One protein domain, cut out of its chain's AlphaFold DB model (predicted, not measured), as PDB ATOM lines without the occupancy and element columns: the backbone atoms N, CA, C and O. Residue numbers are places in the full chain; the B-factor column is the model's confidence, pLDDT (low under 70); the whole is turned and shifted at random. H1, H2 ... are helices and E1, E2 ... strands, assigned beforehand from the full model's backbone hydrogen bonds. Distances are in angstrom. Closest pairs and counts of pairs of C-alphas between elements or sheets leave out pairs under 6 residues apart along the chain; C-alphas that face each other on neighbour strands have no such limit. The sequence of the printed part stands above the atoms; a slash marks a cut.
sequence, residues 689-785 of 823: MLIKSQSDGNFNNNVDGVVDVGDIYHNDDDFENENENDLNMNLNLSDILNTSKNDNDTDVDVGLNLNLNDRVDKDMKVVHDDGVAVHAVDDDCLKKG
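Overview. This is residues 689 to 785 of the 823 residues of an uncharacterized protein of [Candida] arabinofermentans NRRL YB-2248 (UniProt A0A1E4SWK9). A long, twisted ribbon of E2 and E5 makes the length, with E3 beside one end, the small E1 and E4 pair near that end, and H1 toward the other. The 97 printed residues include one named helix and five named strands, in the order E1 E2 E3 E4 H1 E5, class mixed; sheets E3-E2-E5 and E1-E4 are antiparallel. The whole is loose, radius of gyration of the C-alphas 17.4 A, spanning 50 by 30 by 19 A.

Along the chain. E1, residues 689 to 693, begins at C-alpha 689 (-9.784, -9.714, 112.956). E2, 703 to 714, is 33.6 A long; E3 is 730 to 737, E4 744 to 749, H1 757 to 767. E5, 773 to 784, 30.0 A long, ends at C-alpha 784 (-4.745, 7.200, 113.430).

Arrangement. Within hydrogen-bond range are N 708 and O 780 of E2 and E5, 2.9 A; N 733 and O 705 of the hairpin E2 and E3, 2.8 A; N 691 and O 746 of E1 and E4, 2.9 A. H1, with 6 of 7 O i to N i+4 pairs within range, only grazes the three-strand sheet with residues 757 to 761.

Size, cuts and confidence. The printed part has no cut. E2 to E3 is a long link. pLDDT is under 70 in 37 residues, among them 716 to 730.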
ATOM      1  N   MET A 689      -9.384 -10.582 114.064       85.56
ATOM      2  CA  MET A 689      -9.784  -9.714 112.956       85.56
ATOM      3  C   MET A 689      -8.605  -9.421 112.021       85.56
ATOM      4  O   MET A 689      -7.636  -8.757 112.393       85.56
ATOM      5  N   LEU A 690      -8.710  -9.889 110.773       84.44
ATOM      6  CA  LEU A 690      -7.752  -9.605 109.702       84.44
ATOM      7  C   LEU A 690      -8.058  -8.244 109.059       84.44
ATOM      8  O   LEU A 690      -8.926  -8.130 108.193       84.44
ATOM      9  N   ILE A 691      -7.307  -7.208 109.435       87.75
ATOM     10  CA  ILE A 691      -7.435  -5.876 108.834       87.75
ATOM     11  C   ILE A 691      -6.480  -5.763 107.641       87.75
ATOM     12  O   ILE A 691      -5.271  -5.581 107.814       87.75
ATOM     13  N   LYS A 692      -7.026  -5.797 106.422       86.44
ATOM     14  CA  LYS A 692      -6.292  -5.472 105.188       86.44
ATOM     15  C   LYS A 692      -6.269  -3.957 104.992       86.44
ATOM     16  O   LYS A 692      -7.315  -3.353 104.771       86.44
ATOM     17  N   SER A 693      -5.098  -3.319 105.065       84.94
ATOM     18  CA  SER A 693      -4.993  -1.856 104.901       84.94
ATOM     19  C   SER A 693      -3.974  -1.443 103.842       84.94
ATOM     20  O   SER A 693      -2.781  -1.715 103.990       84.94
ATOM     21  N   GLN A 694      -4.443  -0.711 102.831       85.12
ATOM     22  CA  GLN A 694      -3.622  -0.101 101.784       85.12
ATOM     23  C   GLN A 694      -3.293   1.363 102.133       85.12
ATOM     24  O   GLN A 694      -4.131   2.087 102.674       85.12
ATOM     25  N   SER A 695      -2.068   1.816 101.841       86.25
ATOM     26  CA  SER A 695      -1.628   3.184 102.159       86.25
ATOM     27  C   SER A 695      -0.585   3.736 101.181       86.25
ATOM     28  O   SER A 695       0.508   3.191 101.057       86.25
ATOM     29  N   ASP A 696      -0.871   4.892 100.569       80.62
ATOM     30  CA  ASP A 696      -0.034   5.544  99.537       80.62
ATOM     31  C   ASP A 696       1.400   5.926  99.975       80.62
ATOM     32  O   ASP A 696       2.271   6.239  99.145       80.62
ATOM     33  N   GLY A 697       1.652   5.948 101.285       82.12
ATOM     34  CA  GLY A 697       2.901   6.377 101.905       82.12
ATOM     35  C   GLY A 697       3.309   5.484 103.074       82.12
ATOM     36  O   GLY A 697       2.467   4.933 103.773       82.12
ATOM     37  N   ASN A 698       4.621   5.371 103.284       80.94
ATOM     38  CA  ASN A 698       5.218   4.579 104.357       80.94
ATOM     39  C   ASN A 698       5.131   5.362 105.680       80.94
ATOM     40  O   ASN A 698       5.736   6.434 105.795       80.94
ATOM     41  N   PHE A 699       4.392   4.863 106.673       80.81
ATOM     42  CA  PHE A 699       4.258   5.539 107.966       80.81
ATOM     43  C   PHE A 699       5.388   5.106 108.913       80.81
ATOM     44  O   PHE A 699       5.236   4.216 109.736       80.81
ATOM     45  N   ASN A 700       6.545   5.771 108.804       54.41
ATOM     46  CA  ASN A 700       7.767   5.482 109.585       54.41
ATOM     47  C   ASN A 700       7.673   5.782 111.106       54.41
ATOM     48  O   ASN A 700       8.702   5.922 111.763       54.41
ATOM     49  N   ASN A 701       6.478   5.964 111.665       55.06
ATOM     50  CA  ASN A 701       6.242   6.179 113.093       55.06
ATOM     51  C   ASN A 701       4.941   5.473 113.471       55.06
ATOM     52  O   ASN A 701       4.037   5.434 112.637       55.06
ATOM     53  N   ASN A 702       4.857   5.003 114.720       69.62
ATOM     54  CA  ASN A 702       3.717   4.299 115.309       69.62
ATOM     55  C   ASN A 702       2.368   4.807 114.770       69.62
ATOM     56  O   ASN A 702       2.062   6.000 114.878       69.62
ATOM     57  N   VAL A 703       1.595   3.896 114.182       77.06
ATOM     58  CA  VAL A 703       0.205   4.127 113.792       77.06
ATOM     59  C   VAL A 703      -0.663   3.458 114.844       77.06
ATOM     60  O   VAL A 703      -0.603   2.239 114.999       77.06
ATOM     61  N   ASP A 704      -1.453   4.254 115.554       84.38
ATOM     62  CA  ASP A 704      -2.329   3.753 116.607       84.38
ATOM     63  C   ASP A 704      -3.620   3.222 115.960       84.38
ATOM     64  O   ASP A 704      -4.250   3.901 115.135       84.38
ATOM     65  N   GLY A 705      -3.997   1.985 116.288       85.00
ATOM     66  CA  GLY A 705      -5.283   1.411 115.898       85.00
ATOM     67  C   GLY A 705      -6.360   1.862 116.877       85.00
ATOM     68  O   GLY A 705      -6.196   1.695 118.082       85.00
ATOM     69  N   VAL A 706      -7.450   2.444 116.387       84.69
ATOM     70  CA  VAL A 706      -8.530   2.939 117.243       84.69
ATOM     71  C   VAL A 706      -9.871   2.511 116.672       84.69
ATOM     72  O   VAL A 706     -10.128   2.743 115.494       84.69
ATOM     73  N   VAL A 707     -10.724   1.927 117.510       86.56
ATOM     74  CA  VAL A 707     -12.152   1.796 117.195       86.56
ATOM     75  C   VAL A 707     -12.826   3.106 117.600       86.56
ATOM     76  O   VAL A 707     -12.651   3.560 118.737       86.56
ATOM     77  N   ASP A 708     -13.519   3.733 116.652       86.19
ATOM     78  CA  ASP A 708     -14.337   4.934 116.843       86.19
ATOM     79  C   ASP A 708     -15.799   4.518 116.640       86.19
ATOM     80  O   ASP A 708     -16.140   3.975 115.594       86.19
ATOM     81  N   VAL A 709     -16.641   4.734 117.649       84.81
ATOM     82  CA  VAL A 709     -18.066   4.362 117.618       84.81
ATOM     83  C   VAL A 709     -18.868   5.593 117.210       84.81
ATOM     84  O   VAL A 709     -18.839   6.593 117.930       84.81
ATOM     85  N   GLY A 710     -19.508   5.552 116.041       85.00
ATOM     86  CA  GLY A 710     -20.167   6.693 115.406       85.00
ATOM     87  C   GLY A 710     -21.693   6.633 115.445       85.00
ATOM     88  O   GLY A 710     -22.312   6.103 114.527       85.00
ATOM     89  N   ASP A 711     -22.308   7.240 116.456       80.12
ATOM     90  CA  ASP A 711     -23.765   7.392 116.524       80.12
ATOM     91  C   ASP A 711     -24.277   8.504 115.583       80.12
ATOM     92  O   ASP A 711     -23.700   9.596 115.515       80.12
ATOM     93  N   ILE A 712     -25.414   8.273 114.915       83.50
ATOM     94  CA  ILE A 712     -26.137   9.300 114.144       83.50
ATOM     95  C   ILE A 712     -27.591   9.407 114.624       83.50
ATOM     96  O   ILE A 712     -28.388   8.469 114.505       83.50
ATOM     97  N   TYR A 713     -27.940  10.598 115.117       79.00
ATOM     98  CA  TYR A 713     -29.244  10.941 115.684       79.00
ATOM     99  C   TYR A 713     -30.037  11.887 114.766       79.00
ATOM    100  O   TYR A 713     -29.478  12.800 114.155       79.00
ATOM    101  N   HIS A 714     -31.361  11.712 114.717       73.62
ATOM    102  CA  HIS A 714     -32.288  12.654 114.080       73.62
ATOM    103  C   HIS A 714     -33.477  12.976 114.998       73.62
ATOM    104  O   HIS A 714     -33.908  12.148 115.801       73.62
ATOM    105  N   ASN A 715     -34.006  14.195 114.854       73.00
ATOM    106  CA  ASN A 715     -35.206  14.677 115.534       73.00
ATOM    107  C   ASN A 715     -36.345  14.788 114.504       73.00
ATOM    108  O   ASN A 715     -36.185  15.469 113.494       73.00
ATOM    109  N   ASP A 716     -37.484  14.137 114.756       61.09
ATOM    110  CA  ASP A 716     -38.588  13.994 113.783       61.09
ATOM    111  C   ASP A 716     -39.604  15.171 113.761       61.09
ATOM    112  O   ASP A 716     -40.604  15.109 113.043       61.09
ATOM    113  N   ASP A 717     -39.382  16.244 114.532       64.62
ATOM    114  CA  ASP A 717     -40.273  17.420 114.612       64.62
ATOM    115  C   ASP A 717     -39.836  18.569 113.666       64.62
ATOM    116  O   ASP A 717     -38.647  18.812 113.481       64.62
ATOM    117  N   ASP A 718     -40.806  19.328 113.123       67.12
ATOM    118  CA  ASP A 718     -40.675  20.379 112.076       67.12
ATOM    119  C   ASP A 718     -39.856  21.659 112.459       67.12
ATOM    120  O   ASP A 718     -40.265  22.788 112.165       67.12
ATOM    121  N   PHE A 719     -38.699  21.534 113.115       52.12
ATOM    122  CA  PHE A 719     -37.762  22.637 113.394       52.12
ATOM    123  C   PHE A 719     -36.424  22.471 112.648       52.12
ATOM    124  O   PHE A 719     -36.166  21.454 112.010       52.12
ATOM    125  N   GLU A 720     -35.603  23.528 112.614       52.03
ATOM    126  CA  GLU A 720     -34.407  23.574 111.759       52.03
ATOM    127  C   GLU A 720     -33.352  22.542 112.211       52.03
ATOM    128  O   GLU A 720     -32.892  22.580 113.349       52.03
ATOM    129  N   ASN A 721     -32.981  21.618 111.312       42.66
ATOM    130  CA  ASN A 721     -32.042  20.527 111.593       42.66
ATOM    131  C   ASN A 721     -30.620  21.046 111.868       42.66
ATOM    132  O   ASN A 721     -29.860  21.333 110.936       42.66
ATOM    133  N   GLU A 722     -30.237  21.081 113.143       55.34
ATOM    134  CA  GLU A 722     -28.840  21.098 113.574       55.34
ATOM    135  C   GLU A 722     -28.399  19.644 113.828       55.34
ATOM    136  O   GLU A 722     -28.816  19.006 114.792       55.34
ATOM    137  N   ASN A 723     -27.590  19.088 112.918       53.56
ATOM    138  CA  ASN A 723     -26.979  17.767 113.089       53.56
ATOM    139  C   ASN A 723     -25.831  17.859 114.114       53.56
ATOM    140  O   ASN A 723     -24.708  18.228 113.759       53.56
ATOM    141  N   GLU A 724     -26.103  17.515 115.372       61.91
ATOM    142  CA  GLU A 724     -25.083  17.399 116.420       61.91
ATOM    143  C   GLU A 724     -24.345  16.050 116.311       61.91
ATOM    144  O   GLU A 724     -24.753  15.034 116.869       61.91
ATOM    145  N   ASN A 725     -23.235  16.035 115.564       60.78
ATOM    146  CA  ASN A 725     -22.314  14.895 115.473       60.78
ATOM    147  C   ASN A 725     -21.388  14.828 116.712       60.78
ATOM    148  O   ASN A 725     -20.176  15.044 116.608       60.78
ATOM    149  N   ASP A 726     -21.964  14.566 117.884       56.03
ATOM    150  CA  ASP A 726     -21.262  14.583 119.173       56.03
ATOM    151  C   ASP A 726     -20.502  13.264 119.428       56.03
ATOM    152  O   ASP A 726     -21.041  12.292 119.953       56.03
ATOM    153  N   LEU A 727     -19.221  13.213 119.034       52.50
ATOM    154  CA  LEU A 727     -18.403  11.991 119.075       52.50
ATOM    155  C   LEU A 727     -17.024  12.188 119.708       52.50
ATOM    156  O   LEU A 727     -16.261  13.047 119.263       52.50
ATOM    157  N   ASN A 728     -16.655  11.291 120.635       51.62
ATOM    158  CA  ASN A 728     -15.406  10.501 120.597       51.62
ATOM    159  C   ASN A 728     -15.299   9.574 121.836       51.62
ATOM    160  O   ASN A 728     -14.850  10.006 122.901       51.62
ATOM    161  N   MET A 729     -15.593   8.276 121.689       51.31
ATOM    162  CA  MET A 729     -15.125   7.238 122.625       51.31
ATOM    163  C   MET A 729     -14.051   6.380 121.952       51.31
ATOM    164  O   MET A 729     -14.338   5.392 121.291       51.31
ATOM    165  N   ASN A 730     -12.787   6.767 122.140       54.25
ATOM    166  CA  ASN A 730     -11.647   6.076 121.533       54.25
ATOM    167  C   ASN A 730     -11.269   4.835 122.353       54.25
ATOM    168  O   ASN A 730     -10.654   4.970 123.416       54.25
ATOM    169  N   LEU A 731     -11.522   3.634 121.830       71.12
ATOM    170  CA  LEU A 731     -10.825   2.435 122.299       71.12
ATOM    171  C   LEU A 731      -9.477   2.335 121.579       71.12
ATOM    172  O   LEU A 731      -9.407   1.969 120.407       71.12
ATOM    173  N   ASN A 732      -8.400   2.694 122.282       71.50
ATOM    174  CA  ASN A 732      -7.042   2.630 121.747       71.50
ATOM    175  C   ASN A 732      -6.505   1.189 121.815       71.50
ATOM    176  O   ASN A 732      -6.227   0.681 122.902       71.50
ATOM    177  N   LEU A 733      -6.361   0.541 120.658       75.31
ATOM    178  CA  LEU A 733      -5.813  -0.807 120.518       75.31
ATOM    179  C   LEU A 733      -4.286  -0.724 120.604       75.31
ATOM    180  O   LEU A 733      -3.592  -0.451 119.624       75.31
ATOM    181  N   SER A 734      -3.766  -0.915 121.815       49.66
ATOM    182  CA  SER A 734      -2.362  -0.678 122.132       49.66
ATOM    183  C   SER A 734      -1.431  -1.798 121.651       49.66
ATOM    184  O   SER A 734      -0.996  -2.618 122.456       49.66
ATOM    185  N   ASP A 735      -1.058  -1.774 120.371       51.06
ATOM    186  CA  ASP A 735       0.257  -2.261 119.940       51.06
ATOM    187  C   ASP A 735       0.747  -1.570 118.653       51.06
ATOM    188  O   ASP A 735      -0.035  -1.030 117.869       51.06
ATOM    189  N   ILE A 736       2.068  -1.520 118.448       52.84
ATOM    190  CA  ILE A 736       2.681  -0.647 117.425       52.84
ATOM    191  C   ILE A 736       2.562  -1.253 116.017       52.84
ATOM    192  O   ILE A 736       3.413  -2.034 115.580       52.84
ATOM    193  N   LEU A 737       1.555  -0.817 115.254       64.06
ATOM    194  CA  LEU A 737       1.393  -1.195 113.848       64.06
ATOM    195  C   LEU A 737       2.360  -0.414 112.940       64.06
ATOM    196  O   LEU A 737       2.200   0.784 112.700       64.06
ATOM    197  N   ASN A 738       3.352  -1.114 112.386       66.25
ATOM    198  CA  ASN A 738       4.239  -0.595 111.341       66.25
ATOM    199  C   ASN A 738       3.642  -0.871 109.951       66.25
ATOM    200  O   ASN A 738       3.758  -1.986 109.442       66.25
ATOM    201  N   THR A 739       3.031   0.129 109.308       70.12
ATOM    202  CA  THR A 739       2.479  -0.022 107.951       70.12
ATOM    203  C   THR A 739       3.510   0.317 106.870       70.12
ATOM    204  O   THR A 739       3.979   1.453 106.735       70.12
ATOM    205  N   SER A 740       3.865  -0.697 106.077       69.88
ATOM    206  CA  SER A 740       4.713  -0.539 104.894       69.88
ATOM    207  C   SER A 740       3.895  -0.060 103.684       69.88
ATOM    208  O   SER A 740       2.675  -0.199 103.653       69.88
ATOM    209  N   LYS A 741       4.551   0.504 102.667       65.88
ATOM    210  CA  LYS A 741       3.882   1.051 101.471       65.88
ATOM    211  C   LYS A 741       3.204  -0.001 100.559       65.88
ATOM    212  O   LYS A 741       2.454   0.375  99.661       65.88
ATOM    213  N   ASN A 742       3.446  -1.291 100.775       66.62
ATOM    214  CA  ASN A 742       2.782  -2.372 100.041       66.62
ATOM    215  C   ASN A 742       1.714  -3.018 100.934       66.62
ATOM    216  O   ASN A 742       1.769  -2.852 102.149       66.62
ATOM    217  N   ASP A 743       0.758  -3.736 100.345       70.75
ATOM    218  CA  ASP A 743      -0.408  -4.277 101.053       70.75
ATOM    219  C   ASP A 743       0.008  -5.127 102.269       70.75
ATOM    220  O   ASP A 743       0.677  -6.151 102.121       70.75
ATOM    221  N   ASN A 744      -0.363  -4.680 103.477       70.69
ATOM    222  CA  ASN A 744      -0.100  -5.419 104.714       70.69
ATOM    223  C   ASN A 744      -1.418  -5.975 105.252       70.69
ATOM    224  O   ASN A 744      -2.323  -5.218 105.623       70.69
ATOM    225  N   ASP A 745      -1.466  -7.297 105.329       81.19
ATOM    226  CA  ASP A 745      -2.417  -8.051 106.131       81.19
ATOM    227  C   ASP A 745      -1.962  -7.961 107.596       81.19
ATOM    228  O   ASP A 745      -0.856  -8.391 107.929       81.19
ATOM    229  N   THR A 746      -2.775  -7.349 108.463       77.50
ATOM    230  CA  THR A 746      -2.503  -7.267 109.909       77.50
ATOM    231  C   THR A 746      -3.613  -7.955 110.691       77.50
ATOM    232  O   THR A 746      -4.708  -7.402 110.791       77.50
ATOM    233  N   ASP A 747      -3.313  -9.130 111.247       71.94
ATOM    234  CA  ASP A 747      -4.163  -9.830 112.214       71.94
ATOM    235  C   ASP A 747      -4.094  -9.129 113.579       71.94
ATOM    236  O   ASP A 747      -3.001  -8.859 114.087       71.94
ATOM    237  N   VAL A 748      -5.251  -8.840 114.182       76.62
ATOM    238  CA  VAL A 748      -5.362  -8.289 115.540       76.62
ATOM    239  C   VAL A 748      -6.516  -8.981 116.272       76.62
ATOM    240  O   VAL A 748      -7.647  -8.977 115.790       76.62
ATOM    241  N   ASP A 749      -6.251  -9.543 117.453       67.69
ATOM    242  CA  ASP A 749      -7.304 -10.022 118.359       67.69
ATOM    243  C   ASP A 749      -7.983  -8.815 119.029       67.69
ATOM    244  O   ASP A 749      -7.422  -8.193 119.935       67.69
ATOM    245  N   VAL A 750      -9.193  -8.461 118.580       73.44
ATOM    246  CA  VAL A 750      -9.948  -7.306 119.095       73.44
ATOM    247  C   VAL A 750     -11.107  -7.775 119.972       73.44
ATOM    248  O   VAL A 750     -12.162  -8.184 119.496       73.44
ATOM    249  N   GLY A 751     -10.925  -7.682 121.290       69.12
ATOM    250  CA  GLY A 751     -11.987  -7.928 122.264       69.12
ATOM    251  C   GLY A 751     -12.827  -6.679 122.532       69.12
ATOM    252  O   GLY A 751     -12.511  -5.924 123.453       69.12
ATOM    253  N   LEU A 752     -13.907  -6.470 121.773       68.19
ATOM    254  CA  LEU A 752     -14.896  -5.433 122.090       68.19
ATOM    255  C   LEU A 752     -15.660  -5.788 123.376       68.19
ATOM    256  O   LEU A 752     -16.124  -6.913 123.567       68.19
ATOM    257  N   ASN A 753     -15.798  -4.815 124.280       65.50
ATOM    258  CA  ASN A 753     -16.546  -4.996 125.521       65.50
ATOM    259  C   ASN A 753     -18.034  -4.712 125.275       65.50
ATOM    260  O   ASN A 753     -18.436  -3.554 125.186       65.50
ATOM    261  N   LEU A 754     -18.839  -5.779 125.236       62.78
ATOM    262  CA  LEU A 754     -20.289  -5.774 124.976       62.78
ATOM    263  C   LEU A 754     -21.111  -4.802 125.854       62.78
ATOM    264  O   LEU A 754     -22.254  -4.507 125.534       62.78
ATOM    265  N   ASN A 755     -20.548  -4.309 126.961       68.44
ATOM    266  CA  ASN A 755     -21.190  -3.397 127.910       68.44
ATOM    267  C   ASN A 755     -20.875  -1.899 127.652       68.44
ATOM    268  O   ASN A 755     -21.056  -1.077 128.552       68.44
ATOM    269  N   LEU A 756     -20.332  -1.536 126.479       70.88
ATOM    270  CA  LEU A 756     -20.058  -0.139 126.096       70.88
ATOM    271  C   LEU A 756     -21.212   0.489 125.308       70.88
ATOM    272  O   LEU A 756     -21.859   1.385 125.843       70.88
ATOM    273  N   ASN A 757     -21.526   0.010 124.102       69.88
ATOM    274  CA  ASN A 757     -22.619   0.565 123.285       69.88
ATOM    275  C   ASN A 757     -23.968   0.376 124.020       69.88
ATOM    276  O   ASN A 757     -24.715   1.330 124.220       69.88
ATOM    277  N   ASP A 758     -24.167  -0.805 124.626       72.31
ATOM    278  CA  ASP A 758     -25.289  -1.129 125.525       72.31
ATOM    279  C   ASP A 758     -25.384  -0.194 126.760       72.31
ATOM    280  O   ASP A 758     -26.429  -0.113 127.410       72.31
ATOM    281  N   ARG A 759     -24.322   0.552 127.090       70.25
ATOM    282  CA  ARG A 759     -24.337   1.615 128.102       70.25
ATOM    283  C   ARG A 759     -24.582   3.003 127.507       70.25
ATOM    284  O   ARG A 759     -25.315   3.759 128.137       70.25
ATOM    285  N   VAL A 760     -24.029   3.333 126.336       75.38
ATOM    286  CA  VAL A 760     -24.318   4.599 125.627       75.38
ATOM    287  C   VAL A 760     -25.820   4.730 125.383       75.38
ATOM    288  O   VAL A 760     -26.412   5.717 125.811       75.38
ATOM    289  N   ASP A 761     -26.457   3.679 124.857       74.88
ATOM    290  CA  ASP A 761     -27.913   3.593 124.674       74.88
ATOM    291  C   ASP A 761     -28.695   3.905 125.958       74.88
ATOM    292  O   ASP A 761     -29.739   4.560 125.933       74.88
ATOM    293  N   LYS A 762     -28.215   3.416 127.108       75.44
ATOM    294  CA  LYS A 762     -28.883   3.596 128.406       75.44
ATOM    295  C   LYS A 762     -28.646   4.986 128.981       75.44
ATOM    296  O   LYS A 762     -29.596   5.587 129.479       75.44
ATOM    297  N   ASP A 763     -27.418   5.492 128.904       73.81
ATOM    298  CA  ASP A 763     -27.051   6.806 129.425       73.81
ATOM    299  C   ASP A 763     -27.697   7.922 128.559       73.81
ATOM    300  O   ASP A 763     -28.286   8.847 129.119       73.81
ATOM    301  N   MET A 764     -27.751   7.795 127.221       69.88
ATOM    302  CA  MET A 764     -28.460   8.747 126.339       69.88
ATOM    303  C   MET A 764     -29.985   8.694 126.480       69.88
ATOM    304  O   MET A 764     -30.639   9.739 126.518       69.88
ATOM    305  N   LYS A 765     -30.572   7.506 126.663       73.44
ATOM    306  CA  LYS A 765     -32.011   7.359 126.946       73.44
ATOM    307  C   LYS A 765     -32.441   7.955 128.294       73.44
ATOM    308  O   LYS A 765     -33.627   8.179 128.501       73.44
ATOM    309  N   VAL A 766     -31.495   8.231 129.193       70.31
ATOM    310  CA  VAL A 766     -31.719   8.976 130.447       70.31
ATOM    311  C   VAL A 766     -31.564  10.495 130.259       70.31
ATOM    312  O   VAL A 766     -32.098  11.264 131.058       70.31
ATOM    313  N   VAL A 767     -30.883  10.954 129.202       73.06
ATOM    314  CA  VAL A 767     -30.810  12.381 128.829       73.06
ATOM    315  C   VAL A 767     -32.034  12.800 127.999       73.06
ATOM    316  O   VAL A 767     -32.586  13.878 128.222       73.06
ATOM    317  N   HIS A 768     -32.503  11.934 127.095       75.00
ATOM    318  CA  HIS A 768     -33.619  12.193 126.180       75.00
ATOM    319  C   HIS A 768     -34.837  11.298 126.497       75.00
ATOM    320  O   HIS A 768     -35.149  10.362 125.762       75.00
ATOM    321  N   ASP A 769     -35.530  11.615 127.599       56.06
ATOM    322  CA  ASP A 769     -36.646  10.840 128.198       56.06
ATOM    323  C   ASP A 769     -37.799  10.477 127.223       56.06
ATOM    324  O   ASP A 769     -38.450   9.447 127.397       56.06
ATOM    325  N   ASP A 770     -38.061  11.302 126.200       53.19
ATOM    326  CA  ASP A 770     -39.119  11.105 125.193       53.19
ATOM    327  C   ASP A 770     -38.631  11.541 123.788       53.19
ATOM    328  O   ASP A 770     -38.544  12.738 123.514       53.19
ATOM    329  N   GLY A 771     -38.392  10.593 122.867       64.69
ATOM    330  CA  GLY A 771     -38.569  10.834 121.417       64.69
ATOM    331  C   GLY A 771     -37.381  10.697 120.449       64.69
ATOM    332  O   GLY A 771     -37.634  10.694 119.249       64.69
ATOM    333  N   VAL A 772     -36.128  10.553 120.893       72.62
ATOM    334  CA  VAL A 772     -34.977  10.453 119.958       72.62
ATOM    335  C   VAL A 772     -34.919   9.084 119.267       72.62
ATOM    336  O   VAL A 772     -34.995   8.044 119.926       72.62
ATOM    337  N   ALA A 773     -34.734   9.088 117.943       71.00
ATOM    338  CA  ALA A 773     -34.480   7.897 117.138       71.00
ATOM    339  C   ALA A 773     -32.985   7.794 116.778       71.00
ATOM    340  O   ALA A 773     -32.436   8.661 116.095       71.00
ATOM    341  N   VAL A 774     -32.335   6.713 117.220       73.81
ATOM    342  CA  VAL A 774     -30.989   6.335 116.762       73.81
ATOM    343  C   VAL A 774     -31.133   5.719 115.371       73.81
ATOM    344  O   VAL A 774     -31.868   4.742 115.217       73.81
ATOM    345  N   HIS A 775     -30.492   6.301 114.355       72.81
ATOM    346  CA  HIS A 775     -30.629   5.832 112.971       72.81
ATOM    347  C   HIS A 775     -29.501   4.870 112.568       72.81
ATOM    348  O   HIS A 775     -29.734   3.944 111.790       72.81
ATOM    349  N   ALA A 776     -28.288   5.090 113.071       76.50
ATOM    350  CA  ALA A 776     -27.127   4.234 112.848       76.50
ATOM    351  C   ALA A 776     -26.154   4.343 114.030       76.50
ATOM    352  O   ALA A 776     -26.106   5.381 114.696       76.50
ATOM    353  N   VAL A 777     -25.394   3.268 114.249       78.81
ATOM    354  CA  VAL A 777     -24.223   3.198 115.128       78.81
ATOM    355  C   VAL A 777     -23.131   2.527 114.299       78.81
ATOM    356  O   VAL A 777     -23.187   1.321 114.064       78.81
ATOM    357  N   ASP A 778     -22.188   3.319 113.798       83.81
ATOM    358  CA  ASP A 778     -21.119   2.862 112.908       83.81
ATOM    359  C   ASP A 778     -19.855   2.533 113.738       83.81
ATOM    360  O   ASP A 778     -19.131   3.437 114.163       83.81
ATOM    361  N   ASP A 779     -19.579   1.248 113.996       81.88
ATOM    362  CA  ASP A 779     -18.376   0.777 114.718       81.88
ATOM    363  C   ASP A 779     -17.142   0.733 113.775       81.88
ATOM    364  O   ASP A 779     -16.813  -0.303 113.190       81.88
ATOM    365  N   ASP A 780     -16.443   1.863 113.605       85.31
ATOM    366  CA  ASP A 780     -15.460   2.068 112.528       85.31
ATOM    367  C   ASP A 780     -13.984   1.927 112.987       85.31
ATOM    368  O   ASP A 780     -13.535   2.491 113.993       85.31
ATOM    369  N   CYS A 781     -13.173   1.173 112.234       84.19
ATOM    370  CA  CYS A 781     -11.787   0.831 112.602       84.19
ATOM    371  C   CYS A 781     -10.749   1.795 111.997       84.19
ATOM    372  O   CYS A 781     -10.127   1.536 110.959       84.19
ATOM    373  N   LEU A 782     -10.492   2.908 112.687       86.75
ATOM    374  CA  LEU A 782      -9.640   3.998 112.211       86.75
ATOM    375  C   LEU A 782      -8.157   3.846 112.607       86.75
ATOM    376  O   LEU A 782      -7.770   3.917 113.773       86.75
ATOM    377  N   LYS A 783      -7.270   3.765 111.603       84.88
ATOM    378  CA  LYS A 783      -5.806   3.852 111.793       84.88
ATOM    379  C   LYS A 783      -5.363   5.323 111.906       84.88
ATOM    380  O   LYS A 783      -5.269   6.034 110.897       84.88
ATOM    381  N   LYS A 784      -5.090   5.797 113.129       84.19
ATOM    382  CA  LYS A 784      -4.745   7.200 113.430       84.19
ATOM    383  C   LYS A 784      -3.220   7.399 113.360       84.19
ATOM    384  O   LYS A 784      -2.440   6.729 114.027       84.19
ATOM    385  N   GLY A 785      -2.770   8.323 112.503       85.50
ATOM    386  CA  GLY A 785      -1.346   8.544 112.217       85.50
ATOM    387  C   GLY A 785      -1.058   9.901 111.566       85.50
ATOM    388  O   GLY A 785      -1.931  10.513 110.947       85.50
TER     389      GLY A 785